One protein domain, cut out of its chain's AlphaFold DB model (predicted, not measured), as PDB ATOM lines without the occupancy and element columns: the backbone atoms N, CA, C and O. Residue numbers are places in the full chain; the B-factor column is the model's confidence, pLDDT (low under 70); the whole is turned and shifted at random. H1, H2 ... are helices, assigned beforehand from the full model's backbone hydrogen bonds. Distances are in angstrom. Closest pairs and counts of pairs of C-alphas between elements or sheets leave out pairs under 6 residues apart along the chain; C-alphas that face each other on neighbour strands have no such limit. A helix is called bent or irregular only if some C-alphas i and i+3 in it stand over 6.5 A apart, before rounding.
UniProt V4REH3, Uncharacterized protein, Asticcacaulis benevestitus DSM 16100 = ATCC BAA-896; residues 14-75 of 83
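AT A GLANCE: This is residues 14 to 75 of the 83 residues of an uncharacterized protein of Asticcacaulis benevestitus DSM 16100 = ATCC BAA-896 (UniProt V4REH3). The model is an open, loosely folded body with a long arm: H1 and H2 belong to two separate parts of the chain joined by the looping residues 27 to 44, and residues 60 to 75 stick out as an arm that holds H3 near its far end. The three short helices form no bundle, and the arm makes much of the length. The printed part has 62 residues, with three named helices in the order H1, H2, H3 and no named strand; the class is all helix, and the helices hold 31 of the 62 residues. The whole is extended, with a radius of gyration of the C-alphas of 17.3 A, and its C-alphas span 52 by 26 by 20 A.

HOW THE PARTS SIT: Start with the longest helix by residues, H1, residues 14 to 26, which touches no other helix. From its last residue go through the long link of 18 residues to H2, residues 45 to 54; H1 and H2 are apart, with no C-alpha of the one within 8 A of the other. Go on through the long link of 12 residues to H3, residues 67 to 74, which is apart from H2 and from H1 by the same test. Look at residues 51 to 56, of which 51 to 54 belong to H2, and you will find that they stand free. In the backbone, every O i to N i+4 pair of H2 and H3 is within hydrogen-bond range, while in H1 it is 7 of 9.

IN THESE COORDINATES: Find C-alpha 14 at (118.374, 174.317, 102.873); from there H1 runs 18.6 A to C-alpha 26 at (111.623, 166.723, 118.398). Next find C-alpha 45 at (126.488, 157.185, 114.250), where H2 begins; its last C-alpha, that of Leu 54, is 14.3 A away. H3 begins at Val 67 and ends at C-alpha 74, at (147.461, 160.782, 88.789), 10.4 A from its first. None of the three helices is bent.

THE WHOLE: The two C-alphas farthest apart are those of Gly 27 and Asn 75, at 52.6 A, while the C-alphas of the first and last printed residues, Gln 14 and Asn 75, are 38.7 A apart. Without the stretches that stand free, the body has 40 residues and spans 27 by 25 by 12 A. The printed part has no cut, and both links are long. Read the B-factor column for the confidence: the mean pLDDT of the printed part is 74.5, and it is under 70 at residues 37 to 39 and residues 58 to 75, which include H3 with a mean of 60.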
ATOM      1  N   GLN A  14     119.168 175.544 102.949       89.88
ATOM      2  CA  GLN A  14     118.374 174.317 102.873       89.88
ATOM      3  C   GLN A  14     118.568 173.454 104.122       89.88
ATOM      4  O   GLN A  14     117.594 173.049 104.747       89.88
ATOM      5  N   SER A  15     119.818 173.243 104.542       88.44
ATOM      6  CA  SER A  15     120.131 172.461 105.742       88.44
ATOM      7  C   SER A  15     119.519 173.085 106.999       88.44
ATOM      8  O   SER A  15     118.916 172.377 107.798       88.44
ATOM      9  N   LYS A  16     119.604 174.416 107.147       88.50
ATOM     10  CA  LYS A  16     118.971 175.128 108.269       88.50
ATOM     11  C   LYS A  16     117.452 174.949 108.283       88.50
ATOM     12  O   LYS A  16     116.890 174.692 109.341       88.50
ATOM     13  N   ALA A  17     116.797 175.055 107.126       91.19
ATOM     14  CA  ALA A  17     115.349 174.882 107.028       91.19
ATOM     15  C   ALA A  17     114.907 173.473 107.458       91.19
ATOM     16  O   ALA A  17     113.936 173.339 108.196       91.19
ATOM     17  N   ILE A  18     115.654 172.439 107.059       89.69
ATOM     18  CA  ILE A  18     115.373 171.052 107.454       89.69
ATOM     19  C   ILE A  18     115.523 170.875 108.970       89.69
ATOM     20  O   ILE A  18     114.643 170.300 109.604       89.69
ATOM     21  N   LEU A  19     116.597 171.401 109.567       87.75
ATOM     22  CA  LEU A  19     116.818 171.298 111.015       87.75
ATOM     23  C   LEU A  19     115.719 172.010 111.819       87.75
ATOM     24  O   LEU A  19     115.240 171.475 112.815       87.75
ATOM     25  N   LEU A  20     115.270 173.184 111.364       87.56
ATOM     26  CA  LEU A  20     114.159 173.904 111.992       87.56
ATOM     27  C   LEU A  20     112.830 173.153 111.861       87.56
ATOM     28  O   LEU A  20     112.058 173.118 112.815       87.56
ATOM     29  N   ALA A  21     112.573 172.528 110.711       88.81
ATOM     30  CA  ALA A  21     111.373 171.721 110.507       88.81
ATOM     31  C   ALA A  21     111.347 170.489 111.426       88.81
ATOM     32  O   ALA A  21     110.305 170.166 111.993       88.81
ATOM     33  N   ILE A  22     112.495 169.833 111.623       86.12
ATOM     34  CA  ILE A  22     112.622 168.682 112.531       86.12
ATOM     35  C   ILE A  22     112.388 169.100 113.986       86.12
ATOM     36  O   ILE A  22     111.741 168.364 114.729       86.12
ATOM     37  N   ARG A  23     112.826 170.304 114.379       83.94
ATOM     38  CA  ARG A  23     112.668 170.817 115.749       83.94
ATOM     39  C   ARG A  23     111.211 170.911 116.210       83.94
ATOM     40  O   ARG A  23     110.940 170.755 117.395       83.94
ATOM     41  N   VAL A  24     110.264 171.097 115.289       82.38
ATOM     42  CA  VAL A  24     108.819 171.063 115.596       82.38
ATOM     43  C   VAL A  24     108.377 169.681 116.094       82.38
ATOM     44  O   VAL A  24     107.471 169.583 116.914       82.38
ATOM     45  N   ILE A  25     109.023 168.616 115.613       81.31
ATOM     46  CA  ILE A  25     108.693 167.222 115.935       81.31
ATOM     47  C   ILE A  25     109.473 166.750 117.168       81.31
ATOM     48  O   ILE A  25     108.929 166.030 117.998       81.31
ATOM     49  N   THR A  26     110.744 167.144 117.292       76.06
ATOM     50  CA  THR A  26     111.623 166.723 118.398       76.06
ATOM     51  C   THR A  26     111.467 167.577 119.658       76.06
ATOM     52  O   THR A  26     111.934 167.179 120.718       76.06
ATOM     53  N   GLY A  27     110.831 168.747 119.563       76.50
ATOM     54  CA  GLY A  27     110.677 169.679 120.679       76.50
ATOM     55  C   GLY A  27     111.973 170.411 121.045       76.50
ATOM     56  O   GLY A  27     112.879 170.575 120.224       76.50
ATOM     57  N   GLU A  28     112.056 170.876 122.293       71.06
ATOM     58  CA  GLU A  28     113.203 171.625 122.839       71.06
ATOM     59  C   GLU A  28     114.233 170.731 123.549       71.06
ATOM     60  O   GLU A  28     114.914 171.160 124.482       71.06
ATOM     61  N   GLU A  29     114.357 169.473 123.129       71.06
ATOM     62  CA  GLU A  29     115.368 168.585 123.694       71.06
ATOM     63  C   GLU A  29     116.794 169.073 123.395       71.06
ATOM     64  O   GLU A  29     117.066 169.788 122.430       71.06
ATOM     65  N   LYS A  30     117.742 168.648 124.239       77.88
ATOM     66  CA  LYS A  30     119.161 169.033 124.159       77.88
ATOM     67  C   LYS A  30     119.829 168.659 122.824       77.88
ATOM     68  O   LYS A  30     120.880 169.209 122.505       77.88
ATOM     69  N   TYR A  31     119.260 167.712 122.080       80.19
ATOM     70  CA  TYR A  31     119.795 167.202 120.822       80.19
ATOM     71  C   TYR A  31     118.724 167.259 119.734       80.19
ATOM     72  O   TYR A  31     117.617 166.778 119.939       80.19
ATOM     73  N   GLU A  32     119.075 167.754 118.547       80.12
ATOM     74  CA  GLU A  32     118.182 167.732 117.378       80.12
ATOM     75  C   GLU A  32     117.937 166.304 116.864       80.12
ATOM     76  O   GLU A  32     116.931 166.031 116.215       80.12
ATOM     77  N   PHE A  33     118.854 165.382 117.169       80.56
ATOM     78  CA  PHE A  33     118.726 163.952 116.889       80.56
ATOM     79  C   PHE A  33     118.916 163.154 118.180       80.56
ATOM     80  O   PHE A  33     120.022 162.663 118.446       80.56
ATOM     81  N   PRO A  34     117.872 163.036 119.011       80.75
ATOM     82  CA  PRO A  34     117.944 162.250 120.226       80.75
ATOM     83  C   PRO A  34     117.995 160.750 119.920       80.75
ATOM     84  O   PRO A  34     117.546 160.255 118.882       80.75
ATOM     85  N   SER A  35     118.538 159.991 120.863       76.75
ATOM     86  CA  SER A  35     118.387 158.543 120.892       76.75
ATOM     87  C   SER A  35     116.923 158.183 121.139       76.75
ATOM     88  O   SER A  35     116.357 158.575 122.160       76.75
ATOM     89  N   ILE A  36     116.356 157.349 120.259       71.00
ATOM     90  CA  ILE A  36     114.952 156.889 120.278       71.00
ATOM     91  C   ILE A  36     114.531 156.337 121.650       71.00
ATOM     92  O   ILE A  36     113.364 156.392 122.020       71.00
ATOM     93  N   ARG A  37     115.478 155.776 122.411       69.94
ATOM     94  CA  ARG A  37     115.180 155.031 123.638       69.94
ATOM     95  C   ARG A  37     115.094 155.893 124.897       69.94
ATOM     96  O   ARG A  37     114.470 155.458 125.855       69.94
ATOM     97  N   THR A  38     115.773 157.038 124.943       65.75
ATOM     98  CA  THR A  38     115.913 157.810 126.194       65.75
ATOM     99  C   THR A  38     115.925 159.326 126.023       65.75
ATOM    100  O   THR A  38     115.816 159.995 127.037       65.75
ATOM    101  N   GLY A  39     116.106 159.897 124.823       68.06
ATOM    102  CA  GLY A  39     116.199 161.364 124.645       68.06
ATOM    103  C   GLY A  39     117.496 162.001 125.177       68.06
ATOM    104  O   GLY A  39     118.094 162.873 124.559       68.06
ATOM    105  N   GLU A  40     118.030 161.472 126.279       74.94
ATOM    106  CA  GLU A  40     119.184 161.989 127.031       74.94
ATOM    107  C   GLU A  40     120.542 161.871 126.327       74.94
ATOM    108  O   GLU A  40     121.551 162.391 126.809       74.94
ATOM    109  N   ARG A  41     120.607 161.137 125.214       78.38
ATOM    110  CA  ARG A  41     121.847 160.898 124.473       78.38
ATOM    111  C   ARG A  41     121.649 161.257 123.009       78.38
ATOM    112  O   ARG A  41     120.580 160.957 122.477       78.38
ATOM    113  N   PRO A  42     122.675 161.809 122.340       82.12
ATOM    114  CA  PRO A  42     122.619 161.985 120.899       82.12
ATOM    115  C   PRO A  42     122.494 160.618 120.219       82.12
ATOM    116  O   PRO A  42     122.983 159.600 120.727       82.12
ATOM    117  N   MET A  43     121.839 160.589 119.062       84.06
ATOM    118  CA  MET A  43     121.754 159.400 118.227       84.06
ATOM    119  C   MET A  43     123.164 158.907 117.874       84.06
ATOM    120  O   MET A  43     124.042 159.691 117.512       84.06
ATOM    121  N   SER A  44     123.397 157.599 117.995       82.88
ATOM    122  CA  SER A  44     124.689 157.029 117.621       82.88
ATOM    123  C   SER A  44     124.886 157.102 116.109       82.88
ATOM    124  O   SER A  44     123.934 156.987 115.336       82.88
ATOM    125  N   GLU A  45     126.139 157.218 115.674       82.62
ATOM    126  CA  GLU A  45     126.488 157.185 114.250       82.62
ATOM    127  C   GLU A  45     125.924 155.934 113.554       82.62
ATOM    128  O   GLU A  45     125.423 155.999 112.432       82.62
ATOM    129  N   ASN A  46     125.920 154.793 114.251       84.38
ATOM    130  CA  ASN A  46     125.340 153.558 113.735       84.38
ATOM    131  C   ASN A  46     123.824 153.670 113.503       84.38
ATOM    132  O   ASN A  46     123.332 153.226 112.469       84.38
ATOM    133  N   ALA A  47     123.084 154.286 114.428       84.50
ATOM    134  CA  ALA A  47     121.645 154.482 114.281       84.50
ATOM    135  C   ALA A  47     121.314 155.431 113.117       84.50
ATOM    136  O   ALA A  47     120.429 155.122 112.319       84.50
ATOM    137  N   ILE A  48     122.081 156.515 112.951       84.06
ATOM    138  CA  ILE A  48     121.949 157.423 111.800       84.06
ATOM    139  C   ILE A  48     122.212 156.665 110.493       84.06
ATOM    140  O   ILE A  48     121.418 156.738 109.558       84.06
ATOM    141  N   ASN A  49     123.287 155.876 110.431       84.38
ATOM    142  CA  ASN A  49     123.621 155.083 109.247       84.38
ATOM    143  C   ASN A  49     122.532 154.063 108.892       84.38
ATOM    144  O   ASN A  49     122.247 153.856 107.712       84.38
ATOM    145  N   VAL A  50     121.912 153.428 109.889       86.88
ATOM    146  CA  VAL A  50     120.769 152.533 109.665       86.88
ATOM    147  C   VAL A  50     119.576 153.317 109.118       86.88
ATOM    148  O   VAL A  50     119.012 152.898 108.111       86.88
ATOM    149  N   ALA A  51     119.235 154.469 109.700       84.75
ATOM    150  CA  ALA A  51     118.137 155.310 109.216       84.75
ATOM    151  C   ALA A  51     118.352 155.755 107.759       84.75
ATOM    152  O   ALA A  51     117.468 155.596 106.925       84.75
ATOM    153  N   ILE A  52     119.557 156.218 107.421       84.38
ATOM    154  CA  ILE A  52     119.931 156.616 106.056       84.38
ATOM    155  C   ILE A  52     119.791 155.434 105.079       84.38
ATOM    156  O   ILE A  52     119.245 155.594 103.986       84.38
ATOM    157  N   ARG A  53     120.211 154.226 105.479       83.81
ATOM    158  CA  ARG A  53     120.040 153.009 104.664       83.81
ATOM    159  C   ARG A  53     118.570 152.637 104.469       83.81
ATOM    160  O   ARG A  53     118.217 152.208 103.374       83.81
ATOM    161  N   LEU A  54     117.736 152.796 105.498       85.81
ATOM    162  CA  LEU A  54     116.290 152.549 105.423       85.81
ATOM    163  C   LEU A  54     115.585 153.547 104.501       85.81
ATOM    164  O   LEU A  54     114.684 153.159 103.767       85.81
ATOM    165  N   LEU A  55     116.046 154.800 104.467       85.88
ATOM    166  CA  LEU A  55     115.579 155.826 103.527       85.88
ATOM    167  C   LEU A  55     116.003 155.557 102.068       85.88
ATOM    168  O   LEU A  55     115.706 156.355 101.184       85.88
ATOM    169  N   GLY A  56     116.712 154.458 101.795       83.19
ATOM    170  CA  GLY A  56     117.165 154.094 100.451       83.19
ATOM    171  C   GLY A  56     118.470 154.770 100.028       83.19
ATOM    172  O   GLY A  56     119.011 154.448  98.970       83.19
ATOM    173  N   TYR A  57     119.049 155.627 100.871       76.62
ATOM    174  CA  TYR A  57     120.380 156.191 100.661       76.62
ATOM    175  C   TYR A  57     121.440 155.168 101.085       76.62
ATOM    176  O   TYR A  57     122.147 155.316 102.081       76.62
ATOM    177  N   ARG A  58     121.575 154.076 100.325       67.06
ATOM    178  CA  ARG A  58     122.790 153.255 100.416       67.06
ATOM    179  C   ARG A  58     123.974 154.160 100.102       67.06
ATOM    180  O   ARG A  58     123.870 154.982  99.195       67.06
ATOM    181  N   SER A  59     125.032 154.042 100.910       60.19
ATOM    182  CA  SER A  59     126.199 154.928 100.915       60.19
ATOM    183  C   SER A  59     126.472 155.498  99.528       60.19
ATOM    184  O   SER A  59     126.643 154.746  98.569       60.19
ATOM    185  N   TRP A  60     126.506 156.829  99.426       56.69
ATOM    186  CA  TRP A  60     126.949 157.530  98.225       56.69
ATOM    187  C   TRP A  60     128.453 157.287  98.048       56.69
ATOM    188  O   TRP A  60     129.303 158.151  98.242       56.69
ATOM    189  N   LYS A  61     128.808 156.042  97.748       50.75
ATOM    190  CA  LYS A  61     130.107 155.652  97.249       50.75
ATOM    191  C   LYS A  61     129.966 155.842  95.752       50.75
ATOM    192  O   LYS A  61     129.395 154.984  95.087       50.75
ATOM    193  N   ARG A  62     130.384 157.004  95.233       45.97
ATOM    194  CA  ARG A  62     130.434 157.219  93.780       45.97
ATOM    195  C   ARG A  62     131.208 156.043  93.173       45.97
ATOM    196  O   ARG A  62     132.397 155.910  93.486       45.97
ATOM    197  N   PRO A  63     130.587 155.191  92.342       48.62
ATOM    198  CA  PRO A  63     131.328 154.169  91.623       48.62
ATOM    199  C   PRO A  63     132.395 154.885  90.789       48.62
ATOM    200  O   PRO A  63     132.073 155.772  90.002       48.62
ATOM    201  N   GLY A  64     133.671 154.581  91.030       54.94
ATOM    202  CA  GLY A  64     134.791 155.159  90.281       54.94
ATOM    203  C   GLY A  64     135.632 156.223  90.997       54.94
ATOM    204  O   GLY A  64     136.683 156.573  90.465       54.94
ATOM    205  N   LEU A  65     135.258 156.674  92.199       51.62
ATOM    206  CA  LEU A  65     136.104 157.521  93.059       51.62
ATOM    207  C   LEU A  65     136.620 156.716  94.269       51.62
ATOM    208  O   LEU A  65     136.317 157.024  95.418       51.62
ATOM    209  N   SER A  66     137.374 155.640  94.013       58.28
ATOM    210  CA  SER A  66     138.285 155.116  95.045       58.28
ATOM    211  C   SER A  66     139.530 155.997  95.074       58.28
ATOM    212  O   SER A  66     139.953 156.474  94.018       58.28
ATOM    213  N   VAL A  67     140.133 156.200  96.247       61.25
ATOM    214  CA  VAL A  67     141.434 156.890  96.361       61.25
ATOM    215  C   VAL A  67     142.469 156.178  95.481       61.25
ATOM    216  O   VAL A  67     143.248 156.827  94.794       61.25
ATOM    217  N   ASP A  68     142.356 154.855  95.379       59.16
ATOM    218  CA  ASP A  68     143.167 153.999  94.509       59.16
ATOM    219  C   ASP A  68     143.033 154.393  93.026       59.16
ATOM    220  O   ASP A  68     144.030 154.521  92.321       59.16
ATOM    221  N   ASN A  69     141.816 154.700  92.556       58.97
ATOM    222  CA  ASN A  69     141.583 155.159  91.180       58.97
ATOM    223  C   ASN A  69     142.120 156.575  90.932       58.97
ATOM    224  O   ASN A  69     142.467 156.903  89.799       58.97
ATOM    225  N   LEU A  70     142.159 157.426  91.960       61.44
ATOM    226  CA  LEU A  70     142.757 158.760  91.867       61.44
ATOM    227  C   LEU A  70     144.284 158.676  91.812       61.44
ATOM    228  O   LEU A  70     144.887 159.386  91.014       61.44
ATOM    229  N   ILE A  71     144.892 157.776  92.588       61.41
ATOM    230  CA  ILE A  71     146.341 157.533  92.575       61.41
ATOM    231  C   ILE A  71     146.774 156.948  91.224       61.41
ATOM    232  O   ILE A  71     147.718 157.453  90.621       61.41
ATOM    233  N   LEU A  72     146.035 155.966  90.695       59.34
ATOM    234  CA  LEU A  72     146.316 155.363  89.385       59.34
ATOM    235  C   LEU A  72     146.128 156.351  88.221       59.34
ATOM    236  O   LEU A  72     146.907 156.337  87.271       59.34
ATOM    237  N   LYS A  73     145.130 157.246  88.286       57.25
ATOM    238  CA  LYS A  73     144.947 158.302  87.273       57.25
ATOM    239  C   LYS A  73     145.987 159.419  87.368       57.25
ATOM    240  O   LYS A  73     146.315 160.009  86.344       57.25
ATOM    241  N   ALA A  74     146.465 159.735  88.571       65.00
ATOM    242  CA  ALA A  74     147.461 160.782  88.789       65.00
ATOM    243  C   ALA A  74     148.890 160.323  88.458       65.00
ATOM    244  O   ALA A  74     149.728 161.160  88.132       65.00
ATOM    245  N   ASN A  75     149.173 159.019  88.520       58.28
ATOM    246  CA  ASN A  75     150.473 158.468  88.161       58.28
ATOM    247  C   ASN A  75     150.323 157.121  87.423       58.28
ATOM    248  O   ASN A  75     150.346 156.062  88.056       58.28
TER     249      ASN A  75